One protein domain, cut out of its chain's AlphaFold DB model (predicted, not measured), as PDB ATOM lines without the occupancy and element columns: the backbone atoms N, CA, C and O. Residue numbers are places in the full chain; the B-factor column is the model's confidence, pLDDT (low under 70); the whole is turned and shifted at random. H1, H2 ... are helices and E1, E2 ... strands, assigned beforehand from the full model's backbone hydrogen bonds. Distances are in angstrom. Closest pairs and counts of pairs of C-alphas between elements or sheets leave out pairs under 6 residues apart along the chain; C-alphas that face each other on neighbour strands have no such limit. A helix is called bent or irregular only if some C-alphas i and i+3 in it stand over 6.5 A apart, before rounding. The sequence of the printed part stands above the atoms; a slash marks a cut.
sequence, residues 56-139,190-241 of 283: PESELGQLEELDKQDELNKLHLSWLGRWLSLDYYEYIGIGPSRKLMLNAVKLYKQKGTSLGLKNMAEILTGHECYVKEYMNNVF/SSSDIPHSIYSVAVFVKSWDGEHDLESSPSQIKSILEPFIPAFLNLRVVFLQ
ATOM      1  N   PRO A  56     -44.403 -56.571 -28.217       85.69
ATOM      2  CA  PRO A  56     -44.227 -55.116 -28.212       85.69
ATOM      3  C   PRO A  56     -44.936 -54.411 -27.044       85.69
ATOM      4  O   PRO A  56     -44.508 -53.332 -26.621       85.69
ATOM      5  N   GLU A  57     -46.026 -54.990 -26.531       85.62
ATOM      6  CA  GLU A  57     -46.796 -54.432 -25.413       85.62
ATOM      7  C   GLU A  57     -46.262 -54.870 -24.047       85.62
ATOM      8  O   GLU A  57     -46.683 -54.335 -23.020       85.62
ATOM      9  N   SER A  58     -45.300 -55.798 -24.001       83.69
ATOM     10  CA  SER A  58     -44.712 -56.199 -22.729       83.69
ATOM     11  C   SER A  58     -43.917 -55.048 -22.124       83.69
ATOM     12  O   SER A  58     -42.895 -54.614 -22.651       83.69
ATOM     13  N   GLU A  59     -44.327 -54.622 -20.938       72.75
ATOM     14  CA  GLU A  59     -43.535 -53.741 -20.089       72.75
ATOM     15  C   GLU A  59     -42.385 -54.552 -19.476       72.75
ATOM     16  O   GLU A  59     -42.566 -55.377 -18.564       72.75
ATOM     17  N   LEU A  60     -41.187 -54.391 -20.045       67.69
ATOM     18  CA  LEU A  60     -39.975 -55.017 -19.535       67.69
ATOM     19  C   LEU A  60     -39.407 -54.174 -18.403       67.69
ATOM     20  O   LEU A  60     -38.630 -53.262 -18.636       67.69
ATOM     21  N   GLY A  61     -39.770 -54.509 -17.170       53.47
ATOM     22  CA  GLY A  61     -39.191 -53.905 -15.972       53.47
ATOM     23  C   GLY A  61     -40.265 -53.392 -15.025       53.47
ATOM     24  O   GLY A  61     -41.077 -52.547 -15.360       53.47
ATOM     25  N   GLN A  62     -40.281 -53.948 -13.819       47.47
ATOM     26  CA  GLN A  62     -40.828 -53.271 -12.648       47.47
ATOM     27  C   GLN A  62     -39.619 -52.655 -11.949       47.47
ATOM     28  O   GLN A  62     -39.136 -53.194 -10.955       47.47
ATOM     29  N   LEU A  63     -39.018 -51.638 -12.559       54.47
ATOM     30  CA  LEU A  63     -37.986 -50.858 -11.892       54.47
ATOM     31  C   LEU A  63     -38.681 -49.648 -11.269       54.47
ATOM     32  O   LEU A  63     -39.443 -48.959 -11.934       54.47
ATOM     33  N   GLU A  64     -38.448 -49.428  -9.974       53.97
ATOM     34  CA  GLU A  64     -39.075 -48.353  -9.182       53.97
ATOM     35  C   GLU A  64     -38.685 -46.940  -9.666       53.97
ATOM     36  O   GLU A  64     -39.274 -45.949  -9.245       53.97
ATOM     37  N   GLU A  65     -37.720 -46.841 -10.581       62.12
ATOM     38  CA  GLU A  65     -37.233 -45.597 -11.169       62.12
ATOM     39  C   GLU A  65     -37.791 -45.422 -12.592       62.12
ATOM     40  O   GLU A  65     -37.318 -46.070 -13.532       62.12
ATOM     41  N   LEU A  66     -38.782 -44.530 -12.752       61.31
ATOM     42  CA  LEU A  66     -39.451 -44.250 -14.034       61.31
ATOM     43  C   LEU A  66     -38.465 -43.917 -15.169       61.31
ATOM     44  O   LEU A  66     -38.609 -44.438 -16.272       61.31
ATOM     45  N   ASP A  67     -37.423 -43.127 -14.897       68.25
ATOM     46  CA  ASP A  67     -36.489 -42.661 -15.934       68.25
ATOM     47  C   ASP A  67     -35.686 -43.802 -16.587       68.25
ATOM     48  O   ASP A  67     -35.329 -43.734 -17.762       68.25
ATOM     49  N   LYS A  68     -35.408 -44.887 -15.851       72.94
ATOM     50  CA  LYS A  68     -34.688 -46.053 -16.399       72.94
ATOM     51  C   LYS A  68     -35.607 -47.000 -17.160       72.94
ATOM     52  O   LYS A  68     -35.138 -47.764 -18.003       72.94
ATOM     53  N   GLN A  69     -36.902 -46.962 -16.854       75.50
ATOM     54  CA  GLN A  69     -37.896 -47.833 -17.463       75.50
ATOM     55  C   GLN A  69     -38.125 -47.470 -18.934       75.50
ATOM     56  O   GLN A  69     -38.193 -48.361 -19.784       75.50
ATOM     57  N   ASP A  70     -38.175 -46.177 -19.247       77.44
ATOM     58  CA  ASP A  70     -38.375 -45.703 -20.617       77.44
ATOM     59  C   ASP A  70     -37.181 -46.012 -21.518       77.44
ATOM     60  O   ASP A  70     -37.365 -46.494 -22.634       77.44
ATOM     61  N   GLU A  71     -35.954 -45.836 -21.027       80.00
ATOM     62  CA  GLU A  71     -34.743 -46.207 -21.770       80.00
ATOM     63  C   GLU A  71     -34.672 -47.717 -22.040       80.00
ATOM     64  O   GLU A  71     -34.332 -48.148 -23.145       80.00
ATOM     65  N   LEU A  72     -35.065 -48.544 -21.065       81.88
ATOM     66  CA  LEU A  72     -35.101 -49.995 -21.239       81.88
ATOM     67  C   LEU A  72     -36.168 -50.421 -22.259       81.88
ATOM     68  O   LEU A  72     -35.905 -51.276 -23.108       81.88
ATOM     69  N   ASN A  73     -37.345 -49.790 -22.217       82.38
ATOM     70  CA  ASN A  73     -38.407 -49.997 -23.200       82.38
ATOM     71  C   ASN A  73     -37.968 -49.547 -24.606       82.38
ATOM     72  O   ASN A  73     -38.203 -50.269 -25.573       82.38
ATOM     73  N   LYS A  74     -37.285 -48.401 -24.739       83.25
ATOM     74  CA  LYS A  74     -36.723 -47.943 -26.022       83.25
ATOM     75  C   LYS A  74     -35.699 -48.931 -26.574       83.25
ATOM     76  O   LYS A  74     -35.767 -49.267 -27.752       83.25
ATOM     77  N   LEU A  75     -34.791 -49.444 -25.741       85.69
ATOM     78  CA  LEU A  75     -33.795 -50.432 -26.168       85.69
ATOM     79  C   LEU A  75     -34.448 -51.751 -26.598       85.69
ATOM     80  O   LEU A  75     -34.046 -52.349 -27.597       85.69
ATOM     81  N   HIS A  76     -35.471 -52.197 -25.865       86.75
ATOM     82  CA  HIS A  76     -36.256 -53.380 -26.213       86.75
ATOM     83  C   HIS A  76     -36.960 -53.215 -27.560       86.75
ATOM     84  O   HIS A  76     -36.836 -54.085 -28.425       86.75
ATOM     85  N   LEU A  77     -37.639 -52.086 -27.760       86.44
ATOM     86  CA  LEU A  77     -38.306 -51.767 -29.016       86.44
ATOM     87  C   LEU A  77     -37.297 -51.596 -30.159       86.44
ATOM     88  O   LEU A  77     -37.513 -52.156 -31.226       86.44
ATOM     89  N   SER A  78     -36.162 -50.928 -29.952       86.00
ATOM     90  CA  SER A  78     -35.093 -50.835 -30.961       86.00
ATOM     91  C   SER A  78     -34.594 -52.228 -31.366       86.00
ATOM     92  O   SER A  78     -34.543 -52.559 -32.555       86.00
ATOM     93  N   TRP A  79     -34.327 -53.111 -30.395       88.56
ATOM     94  CA  TRP A  79     -33.942 -54.494 -30.678       88.56
ATOM     95  C   TRP A  79     -35.013 -55.245 -31.478       88.56
ATOM     96  O   TRP A  79     -34.673 -55.902 -32.462       88.56
ATOM     97  N   LEU A  80     -36.291 -55.124 -31.107       88.38
ATOM     98  CA  LEU A  80     -37.389 -55.776 -31.822       88.38
ATOM     99  C   LEU A  80     -37.595 -55.179 -33.227       88.38
ATOM    100  O   LEU A  80     -37.856 -55.906 -34.184       88.38
ATOM    101  N   GLY A  81     -37.404 -53.869 -33.374       85.06
ATOM    102  CA  GLY A  81     -37.488 -53.139 -34.637       85.06
ATOM    103  C   GLY A  81     -36.465 -53.630 -35.656       85.06
ATOM    104  O   GLY A  81     -36.818 -53.858 -36.812       85.06
ATOM    105  N   ARG A  82     -35.237 -53.933 -35.220       85.69
ATOM    106  CA  ARG A  82     -34.190 -54.506 -36.087       85.69
ATOM    107  C   ARG A  82     -34.595 -55.833 -36.733       85.69
ATOM    108  O   ARG A  82     -34.226 -56.097 -37.873       85.69
ATOM    109  N   TRP A  83     -35.386 -56.662 -36.046       86.62
ATOM    110  CA  TRP A  83     -35.904 -57.912 -36.628       86.62
ATOM    111  C   TRP A  83     -36.908 -57.656 -37.751       86.62
ATOM    112  O   TRP A  83     -37.047 -58.471 -38.661       86.62
ATOM    113  N   LEU A  84     -37.594 -56.518 -37.687       83.25
ATOM    114  CA  LEU A  84     -38.572 -56.084 -38.672       83.25
ATOM    115  C   LEU A  84     -37.964 -55.155 -39.729       83.25
ATOM    116  O   LEU A  84     -38.709 -54.651 -40.554       83.25
ATOM    117  N   SER A  85     -36.643 -54.926 -39.735       81.00
ATOM    118  CA  SER A  85     -35.994 -53.910 -40.586       81.00
ATOM    119  C   SER A  85     -36.571 -52.501 -40.373       81.00
ATOM    120  O   SER A  85     -36.731 -51.716 -41.311       81.00
ATOM    121  N   LEU A  86     -36.904 -52.197 -39.118       75.38
ATOM    122  CA  LEU A  86     -37.342 -50.899 -38.625       75.38
ATOM    123  C   LEU A  86     -36.168 -50.231 -37.884       75.38
ATOM    124  O   LEU A  86     -36.236 -49.991 -36.681       75.38
ATOM    125  N   ASP A  87     -35.075 -49.949 -38.599       67.75
ATOM    126  CA  ASP A  87     -33.809 -49.479 -38.000       67.75
ATOM    127  C   ASP A  87     -33.787 -47.966 -37.682       67.75
ATOM    128  O   ASP A  87     -32.978 -47.504 -36.887       67.75
ATOM    129  N   TYR A  88     -34.694 -47.178 -38.267       60.78
ATOM    130  CA  TYR A  88     -34.723 -45.708 -38.152       60.78
ATOM    131  C   TYR A  88     -35.567 -45.165 -36.981       60.78
ATOM    132  O   TYR A  88     -35.839 -43.968 -36.913       60.78
ATOM    133  N   TYR A  89     -36.006 -46.032 -36.065       63.38
ATOM    134  CA  TYR A  89     -37.084 -45.727 -35.117       63.38
ATOM    135  C   TYR A  89     -36.583 -45.336 -33.718       63.38
ATOM    136  O   TYR A  89     -37.393 -45.105 -32.829       63.38
ATOM    137  N   GLU A  90     -35.268 -45.191 -33.514       61.09
ATOM    138  CA  GLU A  90     -34.688 -44.743 -32.231       61.09
ATOM    139  C   GLU A  90     -35.129 -43.326 -31.824       61.09
ATOM    140  O   GLU A  90     -35.098 -42.978 -30.647       61.09
ATOM    141  N   TYR A  91     -35.577 -42.525 -32.793       64.06
ATOM    142  CA  TYR A  91     -36.074 -41.161 -32.587       64.06
ATOM    143  C   TYR A  91     -37.597 -41.074 -32.464       64.06
ATOM    144  O   TYR A  91     -38.144 -39.978 -32.370       64.06
ATOM    145  N   ILE A  92     -38.285 -42.213 -32.508       71.38
ATOM    146  CA  ILE A  92     -39.733 -42.289 -32.358       71.38
ATOM    147  C   ILE A  92     -40.012 -42.713 -30.925       71.38
ATOM    148  O   ILE A  92     -39.414 -43.674 -30.434       71.38
ATOM    149  N   GLY A  93     -40.925 -42.033 -30.234       76.12
ATOM    150  CA  GLY A  93     -41.258 -42.435 -28.877       76.12
ATOM    151  C   GLY A  93     -41.902 -43.814 -28.807       76.12
ATOM    152  O   GLY A  93     -42.212 -44.496 -29.792       76.12
ATOM    153  N   ILE A  94     -42.084 -44.258 -27.571       79.88
ATOM    154  CA  ILE A  94     -42.464 -45.635 -27.243       79.88
ATOM    155  C   ILE A  94     -43.850 -45.966 -27.823       79.88
ATOM    156  O   ILE A  94     -44.067 -47.059 -28.351       79.88
ATOM    157  N   GLY A  95     -44.785 -45.013 -27.766       82.69
ATOM    158  CA  GLY A  95     -46.165 -45.191 -28.218       82.69
ATOM    159  C   GLY A  95     -46.281 -45.486 -29.719       82.69
ATOM    160  O   GLY A  95     -46.789 -46.555 -30.086       82.69
ATOM    161  N   PRO A  96     -45.820 -44.583 -30.603       83.81
ATOM    162  CA  PRO A  96     -45.856 -44.820 -32.044       83.81
ATOM    163  C   PRO A  96     -45.045 -46.056 -32.460       83.81
ATOM    164  O   PRO A  96     -45.515 -46.840 -33.289       83.81
ATOM    165  N   SER A  97     -43.893 -46.307 -31.823       85.38
ATOM    166  CA  SER A  97     -43.072 -47.504 -32.066       85.38
ATOM    167  C   SER A  97     -43.840 -48.806 -31.815       85.38
ATOM    168  O   SER A  97     -43.839 -49.702 -32.665       85.38
ATOM    169  N   ARG A  98     -44.586 -48.903 -30.704       87.94
ATOM    170  CA  ARG A  98     -45.459 -50.060 -30.428       87.94
ATOM    171  C   ARG A  98     -46.543 -50.226 -31.486       87.94
ATOM    172  O   ARG A  98     -46.730 -51.323 -32.015       87.94
ATOM    173  N   LYS A  99     -47.235 -49.137 -31.837       88.88
ATOM    174  CA  LYS A  99     -48.295 -49.159 -32.861       88.88
ATOM    175  C   LYS A  99     -47.762 -49.631 -34.213       88.88
ATOM    176  O   LYS A  99     -48.440 -50.409 -34.888       88.88
ATOM    177  N   LEU A 100     -46.564 -49.201 -34.598       87.12
ATOM    178  CA  LEU A 100     -45.906 -49.646 -35.826       87.12
ATOM    179  C   LEU A 100     -45.607 -51.139 -35.796       87.12
ATOM    180  O   LEU A 100     -45.947 -51.827 -36.753       87.12
ATOM    181  N   MET A 101     -45.035 -51.654 -34.706       87.94
ATOM    182  CA  MET A 101     -44.715 -53.081 -34.583       87.94
ATOM    183  C   MET A 101     -45.961 -53.960 -34.645       87.94
ATOM    184  O   MET A 101     -45.993 -54.924 -35.411       87.94
ATOM    185  N   LEU A 102     -47.017 -53.585 -33.920       90.44
ATOM    186  CA  LEU A 102     -48.301 -54.293 -33.951       90.44
ATOM    187  C   LEU A 102     -48.918 -54.311 -35.357       90.44
ATOM    188  O   LEU A 102     -49.564 -55.284 -35.749       90.44
ATOM    189  N   ASN A 103     -48.690 -53.256 -36.143       89.88
ATOM    190  CA  ASN A 103     -49.198 -53.139 -37.508       89.88
ATOM    191  C   ASN A 103     -48.177 -53.528 -38.587       89.88
ATOM    192  O   ASN A 103     -48.519 -53.468 -39.770       89.88
ATOM    193  N   ALA A 104     -46.965 -53.965 -38.231       88.06
ATOM    194  CA  ALA A 104     -45.856 -54.112 -39.174       88.06
ATOM    195  C   ALA A 104     -46.226 -55.029 -40.342       88.06
ATOM    196  O   ALA A 104     -46.106 -54.647 -41.503       88.06
ATOM    197  N   VAL A 105     -46.789 -56.208 -40.055       88.19
ATOM    198  CA  VAL A 105     -47.220 -57.167 -41.087       88.19
ATOM    199  C   VAL A 105     -48.246 -56.553 -42.046       88.19
ATOM    200  O   VAL A 105     -48.170 -56.762 -43.258       88.19
ATOM    201  N   LYS A 106     -49.211 -55.785 -41.526       88.19
ATOM    202  CA  LYS A 106     -50.231 -55.111 -42.340       88.19
ATOM    203  C   LYS A 106     -49.600 -54.018 -43.206       88.19
ATOM    204  O   LYS A 106     -49.906 -53.947 -44.394       88.19
ATOM    205  N   LEU A 107     -48.699 -53.223 -42.634       85.88
ATOM    206  CA  LEU A 107     -47.985 -52.153 -43.330       85.88
ATOM    207  C   LEU A 107     -47.090 -52.708 -44.445       85.88
ATOM    208  O   LEU A 107     -47.135 -52.201 -45.562       85.88
ATOM    209  N   TYR A 108     -46.366 -53.806 -44.203       83.69
ATOM    210  CA  TYR A 108     -45.559 -54.467 -45.235       83.69
ATOM    211  C   TYR A 108     -46.402 -55.027 -46.383       83.69
ATOM    212  O   TYR A 108     -45.996 -54.921 -47.539       83.69
ATOM    213  N   LYS A 109     -47.599 -55.558 -46.103       83.31
ATOM    214  CA  LYS A 109     -48.541 -55.985 -47.155       83.31
ATOM    215  C   LYS A 109     -49.064 -54.823 -48.001       83.31
ATOM    216  O   LYS A 109     -49.422 -55.030 -49.154       83.31
ATOM    217  N   GLN A 110     -49.134 -53.626 -47.425       81.94
ATOM    218  CA  GLN A 110     -49.608 -52.406 -48.081       81.94
ATOM    219  C   GLN A 110     -48.456 -51.508 -48.560       81.94
ATOM    220  O   GLN A 110     -48.689 -50.361 -48.951       81.94
ATOM    221  N   LYS A 111     -47.213 -52.003 -48.534       77.56
ATOM    222  CA  LYS A 111     -46.028 -51.248 -48.947       77.56
ATOM    223  C   LYS A 111     -46.174 -50.769 -50.395       77.56
ATOM    224  O   LYS A 111     -46.634 -51.515 -51.255       77.56
ATOM    225  N   GLY A 112     -45.788 -49.520 -50.657       71.38
ATOM    226  CA  GLY A 112     -45.902 -48.901 -51.979       71.38
ATOM    227  C   GLY A 112     -47.324 -48.510 -52.395       71.38
ATOM    228  O   GLY A 112     -47.505 -48.080 -53.527       71.38
ATOM    229  N   THR A 113     -48.322 -48.643 -51.515       79.69
ATOM    230  CA  THR A 113     -49.689 -48.154 -51.762       79.69
ATOM    231  C   THR A 113     -49.937 -46.837 -51.031       79.69
ATOM    232  O   THR A 113     -49.421 -46.630 -49.929       79.69
ATOM    233  N   SER A 114     -50.792 -45.979 -51.593       80.25
ATOM    234  CA  SER A 114     -51.238 -44.742 -50.939       80.25
ATOM    235  C   SER A 114     -51.854 -44.989 -49.558       80.25
ATOM    236  O   SER A 114     -51.577 -44.251 -48.615       80.25
ATOM    237  N   LEU A 115     -52.627 -46.069 -49.405       79.94
ATOM    238  CA  LEU A 115     -53.226 -46.463 -48.128       79.94
ATOM    239  C   LEU A 115     -52.171 -46.877 -47.093       79.94
ATOM    240  O   LEU A 115     -52.269 -46.488 -45.932       79.94
ATOM    241  N   GLY A 116     -51.164 -47.654 -47.496       81.44
ATOM    242  CA  GLY A 116     -50.070 -48.050 -46.608       81.44
ATOM    243  C   GLY A 116     -49.244 -46.850 -46.152       81.44
ATOM    244  O   GLY A 116     -48.953 -46.724 -44.963       81.44
ATOM    245  N   LEU A 117     -48.938 -45.939 -47.081       83.44
ATOM    246  CA  LEU A 117     -48.205 -44.707 -46.796       83.44
ATOM    247  C   LEU A 117     -48.994 -43.774 -45.867       83.44
ATOM    248  O   LEU A 117     -48.421 -43.236 -44.923       83.44
ATOM    249  N   LYS A 118     -50.312 -43.645 -46.087       86.06
ATOM    250  CA  LYS A 118     -51.219 -42.913 -45.195       86.06
ATOM    251  C   LYS A 118     -51.168 -43.489 -43.782       86.06
ATOM    252  O   LYS A 118     -50.809 -42.776 -42.856       86.06
ATOM    253  N   ASN A 119     -51.475 -44.779 -43.631       87.88
ATOM    254  CA  ASN A 119     -51.549 -45.431 -42.321       87.88
ATOM    255  C   ASN A 119     -50.226 -45.313 -41.554       87.88
ATOM    256  O   ASN A 119     -50.221 -45.110 -40.345       87.88
ATOM    257  N   MET A 120     -49.097 -45.442 -42.253       87.06
ATOM    258  CA  MET A 120     -47.783 -45.284 -41.640       87.06
ATOM    259  C   MET A 120     -47.542 -43.853 -41.163       87.06
ATOM    260  O   MET A 120     -47.112 -43.663 -40.029       87.06
ATOM    261  N   ALA A 121     -47.841 -42.863 -42.007       88.06
ATOM    262  CA  ALA A 121     -47.700 -41.458 -41.651       88.06
ATOM    263  C   ALA A 121     -48.571 -41.095 -40.442       88.06
ATOM    264  O   ALA A 121     -48.067 -40.461 -39.525       88.06
ATOM    265  N   GLU A 122     -49.820 -41.567 -40.386       89.19
ATOM    266  CA  GLU A 122     -50.723 -41.323 -39.250       89.19
ATOM    267  C   GLU A 122     -50.220 -41.949 -37.949       89.19
ATOM    268  O   GLU A 122     -50.360 -41.356 -36.882       89.19
ATOM    269  N   ILE A 123     -49.616 -43.140 -38.008       89.06
ATOM    270  CA  ILE A 123     -49.034 -43.752 -36.808       89.06
ATOM    271  C   ILE A 123     -47.819 -42.951 -36.330       89.06
ATOM    272  O   ILE A 123     -47.671 -42.760 -35.128       89.06
ATOM    273  N   LEU A 124     -46.969 -42.500 -37.258       85.88
ATOM    274  CA  LEU A 124     -45.746 -41.752 -36.960       85.88
ATOM    275  C   LEU A 124     -46.022 -40.357 -36.404       85.88
ATOM    276  O   LEU A 124     -45.325 -39.916 -35.498       85.88
ATOM    277  N   THR A 125     -47.005 -39.661 -36.968       83.88
ATOM    278  CA  THR A 125     -47.316 -38.282 -36.588       83.88
ATOM    279  C   THR A 125     -48.372 -38.209 -35.495       83.88
ATOM    280  O   THR A 125     -48.420 -37.220 -34.785       83.88
ATOM    281  N   GLY A 126     -49.230 -39.223 -35.356       85.75
ATOM    282  CA  GLY A 126     -50.409 -39.165 -34.487       85.75
ATOM    283  C   GLY A 126     -51.565 -38.338 -35.064       85.75
ATOM    284  O   GLY A 126     -52.621 -38.263 -34.436       85.75
ATOM    285  N   HIS A 127     -51.398 -37.769 -36.260       84.31
ATOM    286  CA  HIS A 127     -52.359 -36.879 -36.905       84.31
ATOM    287  C   HIS A 127     -52.936 -37.496 -38.178       84.31
ATOM    288  O   HIS A 127     -52.310 -38.333 -38.828       84.31
ATOM    289  N   GLU A 128     -54.125 -37.039 -38.576       81.44
ATOM    290  CA  GLU A 128     -54.750 -37.457 -39.830       81.44
ATOM    291  C   GLU A 128     -53.879 -37.066 -41.032       81.44
ATOM    292  O   GLU A 128     -53.424 -35.923 -41.149       81.44
ATOM    293  N   CYS A 129     -53.670 -38.014 -41.948       84.19
ATOM    294  CA  CYS A 129     -52.832 -37.802 -43.123       84.19
ATOM    295  C   CYS A 129     -53.584 -38.053 -44.434       84.19
ATOM    296  O   CYS A 129     -54.465 -38.912 -44.545       84.19
ATOM    297  N   TYR A 130     -53.174 -37.339 -45.479       79.81
ATOM    298  CA  TYR A 130     -53.680 -37.489 -46.839       79.81
ATOM    299  C   TYR A 130     -52.514 -37.741 -47.785       79.81
ATOM    300  O   TYR A 130     -51.493 -37.067 -47.714       79.81
ATOM    301  N   VAL A 131     -52.658 -38.703 -48.691       80.00
ATOM    302  CA  VAL A 131     -51.623 -39.021 -49.681       80.00
ATOM    303  C   VAL A 131     -52.105 -38.592 -51.056       80.00
ATOM    304  O   VAL A 131     -53.207 -38.952 -51.468       80.00
ATOM    305  N   LYS A 132     -51.270 -37.840 -51.770       78.94
ATOM    306  CA  LYS A 132     -51.493 -37.453 -53.162       78.94
ATOM    307  C   LYS A 132     -50.332 -37.941 -54.009       78.94
ATOM    308  O   LYS A 132     -49.198 -37.495 -53.847       78.94
ATOM    309  N   GLU A 133     -50.624 -38.847 -54.927       67.25
ATOM    310  CA  GLU A 133     -49.680 -39.276 -55.951       67.25
ATOM    311  C   GLU A 133     -49.783 -38.300 -57.129       67.25
ATOM    312  O   GLU A 133     -50.873 -38.038 -57.634       67.25
ATOM    313  N   TYR A 134     -48.657 -37.729 -57.559       64.62
ATOM    314  CA  TYR A 134     -48.592 -36.846 -58.731       64.62
ATOM    315  C   TYR A 134     -48.246 -37.610 -60.010       64.62
ATOM    316  O   TYR A 134     -47.933 -37.002 -61.036       64.62
ATOM    317  N   MET A 135     -48.332 -38.944 -59.969       47.75
ATOM    318  CA  MET A 135     -48.273 -39.776 -61.160       47.75
ATOM    319  C   MET A 135     -49.523 -39.486 -61.994       47.75
ATOM    320  O   MET A 135     -50.548 -40.130 -61.825       47.75
ATOM    321  N   ASN A 136     -49.425 -38.518 -62.905       41.06
ATOM    322  CA  ASN A 136     -50.397 -38.254 -63.959       41.06
ATOM    323  C   ASN A 136     -51.806 -37.798 -63.502       41.06
ATOM    324  O   ASN A 136     -52.678 -38.610 -63.207       41.06
ATOM    325  N   ASN A 137     -52.126 -36.515 -63.716       39.22
ATOM    326  CA  ASN A 137     -53.445 -36.162 -64.265       39.22
ATOM    327  C   ASN A 137     -53.547 -36.782 -65.678       39.22
ATOM    328  O   ASN A 137     -53.424 -36.083 -66.680       39.22
ATOM    329  N   VAL A 138     -53.687 -38.103 -65.794       34.34
ATOM    330  CA  VAL A 138     -54.059 -38.762 -67.052       34.34
ATOM    331  C   VAL A 138     -55.455 -39.307 -66.847       34.34
ATOM    332  O   VAL A 138     -55.660 -40.416 -66.361       34.34
ATOM    333  N   PHE A 139     -56.431 -38.495 -67.241       34.34
ATOM    334  CA  PHE A 139     -57.789 -38.966 -67.440       34.34
ATOM    335  C   PHE A 139     -57.808 -39.854 -68.669       34.34
ATOM    336  O   PHE A 139     -57.593 -39.402 -69.792       34.34
ATOM    337  N   SER A 190     -51.114 -24.299 -62.804       34.84
ATOM    338  CA  SER A 190     -50.076 -23.882 -63.751       34.84
ATOM    339  C   SER A 190     -49.077 -22.872 -63.173       34.84
ATOM    340  O   SER A 190     -48.406 -22.193 -63.952       34.84
ATOM    341  N   SER A 191     -48.969 -22.714 -61.849       39.69
ATOM    342  CA  SER A 191     -47.953 -21.809 -61.290       39.69
ATOM    343  C   SER A 191     -46.526 -22.357 -61.485       39.69
ATOM    344  O   SER A 191     -46.227 -23.523 -61.229       39.69
ATOM    345  N   SER A 192     -45.635 -21.509 -62.005       43.53
ATOM    346  CA  SER A 192     -44.296 -21.859 -62.505       43.53
ATOM    347  C   SER A 192     -43.189 -21.913 -61.439       43.53
ATOM    348  O   SER A 192     -42.031 -22.114 -61.794       43.53
ATOM    349  N   ASP A 193     -43.521 -21.808 -60.148       47.31
ATOM    350  CA  ASP A 193     -42.556 -21.786 -59.030       47.31
ATOM    351  C   ASP A 193     -42.228 -23.190 -58.431       47.31
ATOM    352  O   ASP A 193     -41.733 -23.298 -57.311       47.31
ATOM    353  N   ILE A 194     -42.353 -24.248 -59.265       50.84
ATOM    354  CA  ILE A 194     -41.640 -25.565 -59.227       50.84
ATOM    355  C   ILE A 194     -42.174 -26.640 -58.212       50.84
ATOM    356  O   ILE A 194     -42.580 -26.292 -57.105       50.84
ATOM    357  N   PRO A 195     -42.056 -27.988 -58.420       45.44
ATOM    358  CA  PRO A 195     -42.220 -28.869 -59.593       45.44
ATOM    359  C   PRO A 195     -43.141 -30.085 -59.271       45.44
ATOM    360  O   PRO A 195     -42.790 -30.962 -58.476       45.44
ATOM    361  N   HIS A 196     -44.296 -30.255 -59.908       48.34
ATOM    362  CA  HIS A 196     -45.001 -31.546 -59.833       48.34
ATOM    363  C   HIS A 196     -44.377 -32.516 -60.839       48.34
ATOM    364  O   HIS A 196     -44.879 -32.713 -61.941       48.34
ATOM    365  N   SER A 197     -43.224 -33.084 -60.473       54.19
ATOM    366  CA  SER A 197     -42.660 -34.217 -61.202       54.19
ATOM    367  C   SER A 197     -43.676 -35.356 -61.159       54.19
ATOM    368  O   SER A 197     -44.180 -35.687 -60.083       54.19
ATOM    369  N   ILE A 198     -43.930 -35.989 -62.308       60.50
ATOM    370  CA  ILE A 198     -44.738 -37.217 -62.419       60.50
ATOM    371  C   ILE A 198     -44.241 -38.344 -61.501       60.50
ATOM    372  O   ILE A 198     -44.931 -39.334 -61.303       60.50
ATOM    373  N   TYR A 199     -43.051 -38.182 -60.926       67.56
ATOM    374  CA  TYR A 199     -42.415 -39.080 -59.981       67.56
ATOM    375  C   TYR A 199     -42.430 -38.531 -58.553       67.56
ATOM    376  O   TYR A 199     -41.436 -38.657 -57.842       67.56
ATOM    377  N   SER A 200     -43.498 -37.856 -58.127       72.81
ATOM    378  CA  SER A 200     -43.608 -37.350 -56.756       72.81
ATOM    379  C   SER A 200     -44.875 -37.836 -56.063       72.81
ATOM    380  O   SER A 200     -45.940 -37.954 -56.668       72.81
ATOM    381  N   VAL A 201     -44.745 -38.135 -54.775       78.75
ATOM    382  CA  VAL A 201     -45.853 -38.456 -53.874       78.75
ATOM    383  C   VAL A 201     -45.759 -37.499 -52.698       78.75
ATOM    384  O   VAL A 201     -44.703 -37.399 -52.070       78.75
ATOM    385  N   ALA A 202     -46.841 -36.781 -52.409       81.25
ATOM    386  CA  ALA A 202     -46.925 -35.943 -51.223       81.25
ATOM    387  C   ALA A 202     -47.794 -36.594 -50.151       81.25
ATOM    388  O   ALA A 202     -48.894 -37.071 -50.429       81.25
ATOM    389  N   VAL A 203     -47.299 -36.563 -48.921       81.25
ATOM    390  CA  VAL A 203     -48.036 -36.886 -47.705       81.25
ATOM    391  C   VAL A 203     -48.327 -35.570 -47.002       81.25
ATOM    392  O   VAL A 203     -47.403 -34.843 -46.641       81.25
ATOM    393  N   PHE A 204     -49.604 -35.257 -46.837       81.38
ATOM    394  CA  PHE A 204     -50.088 -34.084 -46.130       81.38
ATOM    395  C   PHE A 204     -50.524 -34.494 -44.733       81.38
ATOM    396  O   PHE A 204     -51.384 -35.361 -44.600       81.38
ATOM    397  N   VAL A 205     -49.949 -33.875 -43.713       83.06
ATOM    398  CA  VAL A 205     -50.272 -34.118 -42.303       83.06
ATOM    399  C   VAL A 205     -51.146 -32.961 -41.828       83.06
ATOM    400  O   VAL A 205     -50.738 -31.805 -41.951       83.06
ATOM    401  N   LYS A 206     -52.365 -33.248 -41.366       79.06
ATOM    402  CA  LYS A 206     -53.346 -32.232 -40.958       79.06
ATOM    403  C   LYS A 206     -53.131 -31.807 -39.506       79.06
ATOM    404  O   LYS A 206     -52.945 -32.673 -38.663       79.06
ATOM    405  N   SER A 207     -53.285 -30.507 -39.236       64.38
ATOM    406  CA  SER A 207     -53.260 -29.917 -37.890       64.38
ATOM    407  C   SER A 207     -51.927 -30.177 -37.195       64.38
ATOM    408  O   SER A 207     -51.786 -31.041 -36.337       64.38
ATOM    409  N   TRP A 208     -50.923 -29.418 -37.631       62.91
ATOM    410  CA  TRP A 208     -49.663 -29.294 -36.915       62.91
ATOM    411  C   TRP A 208     -49.684 -28.011 -36.075       62.91
ATOM    412  O   TRP A 208     -49.458 -26.921 -36.605       62.91
ATOM    413  N   ASP A 209     -49.938 -28.145 -34.772       56.31
ATOM    414  CA  ASP A 209     -49.937 -27.036 -33.807       56.31
ATOM    415  C   ASP A 209     -48.516 -26.776 -33.260       56.31
ATOM    416  O   ASP A 209     -48.272 -26.628 -32.065       56.31
ATOM    417  N   GLY A 210     -47.540 -26.689 -34.167       51.53
ATOM    418  CA  GLY A 210     -46.183 -26.244 -33.855       51.53
ATOM    419  C   GLY A 210     -45.245 -27.277 -33.213       51.53
ATOM    420  O   GLY A 210     -45.515 -28.469 -33.095       51.53
ATOM    421  N   GLU A 211     -44.058 -26.779 -32.864       46.41
ATOM    422  CA  GLU A 211     -42.788 -27.492 -32.634       46.41
ATOM    423  C   GLU A 211     -42.759 -28.449 -31.420       46.41
ATOM    424  O   GLU A 211     -41.741 -29.093 -31.177       46.41
ATOM    425  N   HIS A 212     -43.862 -28.568 -30.670       45.84
ATOM    426  CA  HIS A 212     -43.922 -29.300 -29.399       45.84
ATOM    427  C   HIS A 212     -44.692 -30.632 -29.431       45.84
ATOM    428  O   HIS A 212     -44.557 -31.396 -28.477       45.84
ATOM    429  N   ASP A 213     -45.429 -30.948 -30.503       46.62
ATOM    430  CA  ASP A 213     -46.281 -32.156 -30.558       46.62
ATOM    431  C   ASP A 213     -45.665 -33.344 -31.313       46.62
ATOM    432  O   ASP A 213     -46.164 -34.468 -31.244       46.62
ATOM    433  N   LEU A 214     -44.554 -33.129 -32.018       53.72
ATOM    434  CA  LEU A 214     -43.863 -34.184 -32.751       53.72
ATOM    435  C   LEU A 214     -42.608 -34.621 -32.002       53.72
ATOM    436  O   LEU A 214     -41.625 -33.888 -31.931       53.72
ATOM    437  N   GLU A 215     -42.600 -35.870 -31.538       56.47
ATOM    438  CA  GLU A 215     -41.375 -36.531 -31.064       56.47
ATOM    439  C   GLU A 215     -40.319 -36.655 -32.186       56.47
ATOM    440  O   GLU A 215     -39.142 -36.862 -31.903       56.47
ATOM    441  N   SER A 216     -40.718 -36.505 -33.460       62.34
ATOM    442  CA  SER A 216     -39.848 -36.666 -34.631       62.34
ATOM    443  C   SER A 216     -39.947 -35.510 -35.639       62.34
ATOM    444  O   SER A 216     -41.025 -35.117 -36.077       62.34
ATOM    445  N   SER A 217     -38.796 -35.008 -36.091       70.88
ATOM    446  CA  SER A 217     -38.665 -33.953 -37.103       70.88
ATOM    447  C   SER A 217     -39.263 -34.358 -38.468       70.88
ATOM    448  O   SER A 217     -39.163 -35.523 -38.868       70.88
ATOM    449  N   PRO A 218     -39.801 -33.408 -39.265       75.38
ATOM    450  CA  PRO A 218     -40.213 -33.623 -40.658       75.38
ATOM    451  C   PRO A 218     -39.225 -34.420 -41.523       75.38
ATOM    452  O   PRO A 218     -39.631 -35.245 -42.346       75.38
ATOM    453  N   SER A 219     -37.919 -34.193 -41.344       77.38
ATOM    454  CA  SER A 219     -36.870 -34.917 -42.072       77.38
ATOM    455  C   SER A 219     -36.771 -36.383 -41.645       77.38
ATOM    456  O   SER A 219     -36.549 -37.248 -42.492       77.38
ATOM    457  N   GLN A 220     -36.995 -36.670 -40.361       78.56
ATOM    458  CA  GLN A 220     -37.004 -38.027 -39.814       78.56
ATOM    459  C   GLN A 220     -38.207 -38.802 -40.346       78.56
ATOM    460  O   GLN A 220     -38.031 -39.883 -40.906       78.56
ATOM    461  N   ILE A 221     -39.407 -38.215 -40.308       82.06
ATOM    462  CA  ILE A 221     -40.610 -38.835 -40.890       82.06
ATOM    463  C   ILE A 221     -40.374 -39.166 -42.363       82.06
ATOM    464  O   ILE A 221     -40.656 -40.281 -42.801       82.06
ATOM    465  N   LYS A 222     -39.788 -38.233 -43.125       85.19
ATOM    466  CA  LYS A 222     -39.434 -38.494 -44.522       85.19
ATOM    467  C   LYS A 222     -38.491 -39.696 -44.647       85.19
ATOM    468  O   LYS A 222     -38.811 -40.602 -45.409       85.19
ATOM    469  N   SER A 223     -37.384 -39.735 -43.900       83.31
ATOM    470  CA  SER A 223     -36.423 -40.852 -43.973       83.31
ATOM    471  C   SER A 223     -37.027 -42.213 -43.619       83.31
ATOM    472  O   SER A 223     -36.574 -43.234 -44.123       83.31
ATOM    473  N   ILE A 224     -38.068 -42.231 -42.787       82.44
ATOM    474  CA  ILE A 224     -38.737 -43.456 -42.347       82.44
ATOM    475  C   ILE A 224     -39.738 -43.945 -43.392       82.44
ATOM    476  O   ILE A 224     -39.861 -45.147 -43.625       82.44
ATOM    477  N   LEU A 225     -40.429 -43.018 -44.053       82.62
ATOM    478  CA  LEU A 225     -41.399 -43.314 -45.104       82.62
ATOM    479  C   LEU A 225     -40.742 -43.606 -46.466       82.62
ATOM    480  O   LEU A 225     -41.309 -44.331 -47.282       82.62
ATOM    481  N   GLU A 226     -39.559 -43.060 -46.738       82.94
ATOM    482  CA  GLU A 226     -38.867 -43.180 -48.029       82.94
ATOM    483  C   GLU A 226     -38.567 -44.641 -48.446       82.94
ATOM    484  O   GLU A 226     -38.851 -44.998 -49.590       82.94
ATOM    485  N   PRO A 227     -38.155 -45.559 -47.549       80.38
ATOM    486  CA  PRO A 227     -38.029 -46.987 -47.866       80.38
ATOM    487  C   PRO A 227     -39.350 -47.695 -48.218       80.38
ATOM    488  O   PRO A 227     -39.327 -48.837 -48.701       80.38
ATOM    489  N   PHE A 228     -40.500 -47.070 -47.933       75.19
ATOM    490  CA  PHE A 228     -41.840 -47.607 -48.201       75.19
ATOM    491  C   PHE A 228     -42.403 -47.225 -49.565       75.19
ATOM    492  O   PHE A 228     -43.423 -47.795 -49.966       75.19
ATOM    493  N   ILE A 229     -41.721 -46.351 -50.301       76.94
ATOM    494  CA  ILE A 229     -42.066 -46.005 -51.678       76.94
ATOM    495  C   ILE A 229     -41.062 -46.616 -52.672       76.94
ATOM    496  O   ILE A 229     -39.918 -46.902 -52.315       76.94
ATOM    497  N   PRO A 230     -41.466 -46.867 -53.930       72.12
ATOM    498  CA  PRO A 230     -40.536 -47.249 -54.986       72.12
ATOM    499  C   PRO A 230     -39.416 -46.217 -55.175       72.12
ATOM    500  O   PRO A 230     -39.677 -45.019 -55.169       72.12
ATOM    501  N   ALA A 231     -38.190 -46.679 -55.440       71.12
ATOM    502  CA  ALA A 231     -36.990 -45.833 -55.542       71.12
ATOM    503  C   ALA A 231     -37.045 -44.748 -56.636       71.12
ATOM    504  O   ALA A 231     -36.245 -43.820 -56.630       71.12
ATOM    505  N   PHE A 232     -37.965 -44.869 -57.597       67.12
ATOM    506  CA  PHE A 232     -38.163 -43.867 -58.640       67.12
ATOM    507  C   PHE A 232     -39.094 -42.726 -58.212       67.12
ATOM    508  O   PHE A 232     -39.200 -41.755 -58.951       67.12
ATOM    509  N   LEU A 233     -39.785 -42.831 -57.071       71.12
ATOM    510  CA  LEU A 233     -40.665 -41.787 -56.548       71.12
ATOM    511  C   LEU A 233     -39.928 -40.904 -55.540       71.12
ATOM    512  O   LEU A 233     -39.131 -41.368 -54.735       71.12
ATOM    513  N   ASN A 234     -40.255 -39.616 -55.555       79.19
ATOM    514  CA  ASN A 234     -39.800 -38.640 -54.580       79.19
ATOM    515  C   ASN A 234     -40.897 -38.416 -53.545       79.19
ATOM    516  O   ASN A 234     -41.993 -37.959 -53.885       79.19
ATOM    517  N   LEU A 235     -40.588 -38.693 -52.281       81.00
ATOM    518  CA  LEU A 235     -41.486 -38.390 -51.176       81.00
ATOM    519  C   LEU A 235     -41.365 -36.922 -50.760       81.00
ATOM    520  O   LEU A 235     -40.269 -36.431 -50.465       81.00
ATOM    521  N   ARG A 236     -42.507 -36.250 -50.639       83.06
ATOM    522  CA  ARG A 236     -42.622 -34.954 -49.970       83.06
ATOM    523  C   ARG A 236     -43.561 -35.088 -48.780       83.06
ATOM    524  O   ARG A 236     -44.669 -35.582 -48.928       83.06
ATOM    525  N   VAL A 237     -43.138 -34.620 -47.614       82.75
ATOM    526  CA  VAL A 237     -44.012 -34.507 -46.442       82.75
ATOM    527  C   VAL A 237     -44.345 -33.029 -46.266       82.75
ATOM    528  O   VAL A 237     -43.442 -32.190 -46.277       82.75
ATOM    529  N   VAL A 238     -45.631 -32.701 -46.199       82.25
ATOM    530  CA  VAL A 238     -46.149 -31.336 -46.075       82.25
ATOM    531  C   VAL A 238     -47.026 -31.279 -44.833       82.25
ATOM    532  O   VAL A 238     -47.976 -32.045 -44.710       82.25
ATOM    533  N   PHE A 239     -46.722 -30.367 -43.921       80.81
ATOM    534  CA  PHE A 239     -47.521 -30.140 -42.721       80.81
ATOM    535  C   PHE A 239     -48.494 -28.998 -43.002       80.81
ATOM    536  O   PHE A 239     -48.089 -27.949 -43.506       80.81
ATOM    537  N   LEU A 240     -49.779 -29.231 -42.743       77.81
ATOM    538  CA  LEU A 240     -50.839 -28.245 -42.911       77.81
ATOM    539  C   LEU A 240     -51.143 -27.634 -41.543       77.81
ATOM    540  O   LEU A 240     -51.571 -28.339 -40.627       77.81
ATOM    541  N   GLN A 241     -50.916 -26.330 -41.416       73.06
ATOM    542  CA  GLN A 241     -51.332 -25.572 -40.244       73.06
ATOM    543  C   GLN A 241     -52.837 -25.315 -40.347       73.06
ATOM    544  O   GLN A 241     -53.329 -24.924 -41.411       73.06
TER     545      GLN A 241
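Overview. This is residues 56 to 139 and 190 to 241 of the 283 residues of an uncharacterized protein of Methanothrix sp (UniProt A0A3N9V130). A small three-stranded sheet has two helices, H3 and H4, over one face and its other face bare; H2 folds back beside H3, and H1, beyond H2, makes the far end of an elongated body. The loose ends at the cut, with residues 190 to 195 standing free, lengthen the opposite end. The printed part has 136 residues, with four named helices and three named strands in the order H1 H2 H3 E1 E2 H4 E3. The mixed sheet runs E1 E2 E3, with E1 and E2 antiparallel and E2 and E3 parallel, and the class is mixed, helices and strands. The whole is only just compact, close to loose, with a radius of gyration of the C-alphas of 16.8 A and spans of 61 by 32 by 19 A.

Along the chain. H1, residues 66 to 83, begins at C-alpha 66 (-39.451, -44.250, -14.034) and measures 26.6 A from first to last C-alpha. H2, residues 94 to 109, measures 23.2 A; it has a kink of 59 degrees near residue 103 and is irregular, with C-alphas 102 and 105 7.8 A apart. H3 is residues 114 to 125 and E1 residues 129 to 133. E2, residues 200 to 206, measures 19.3 A. H4, residues 218 to 228, is only just irregular: C-alphas 224 and 227 are 6.6 A apart. E3, residues 234 to 240, measures 19.1 A and ends at C-alpha 240 (-50.839, -28.245, -42.911).

Arrangement. In the sheet, N 130 and O 204 of E1 and E2 are within hydrogen-bond range at 2.8 A, and N 203 and O 236 of E2 and E3 at 2.8 A. E2, H4 and E3 form a strand-helix-strand unit, two parallel neighbour strands with a helix between, and its crossover is right-handed. H3 and H4 lie on the same face, giving two layers, helices on one face of a sheet. H3 is over E1 and E2 at a height over the sheet of 8.5 A, and H4 is over E3 at 8.6 A. H3 and H4 touch, the closest C-alphas being those of Leu 124 and Ile 221, 7.1 A, at a tilt of 35.3 degrees, only just steep, opposite ways. H2 and H3 form a helical hairpin at a shallow tilt of 9 degrees; their closest C-alphas, of Leu 107 and Gly 116, are 5.7 A apart. H2 touches H1 with residues 94 to 101 alone, closest at the C-alphas of Lys 74 and Ile 94, 6.3 A. H1 and H3 are apart. Every O i to N i+4 pair is within hydrogen-bond range in H3, against 12 of 14 in H1, 10 of 12 in H2 and 5 of 7 in H4.

Size, cuts and confidence. The two C-alphas farthest apart, of Glu 64 and Phe 139, are 61.9 A apart. Residues 140 to 189 are not printed, and C-alphas 139 and 190 are 17.3 A apart across the cut. The link from E2 to H4, 11 residues, is long. The mean pLDDT of the printed part is 73.5, and it is under 70 at residues 60 to 67, 87 to 91, 133 to 139, 190 to 199, 207 to 216 and 232.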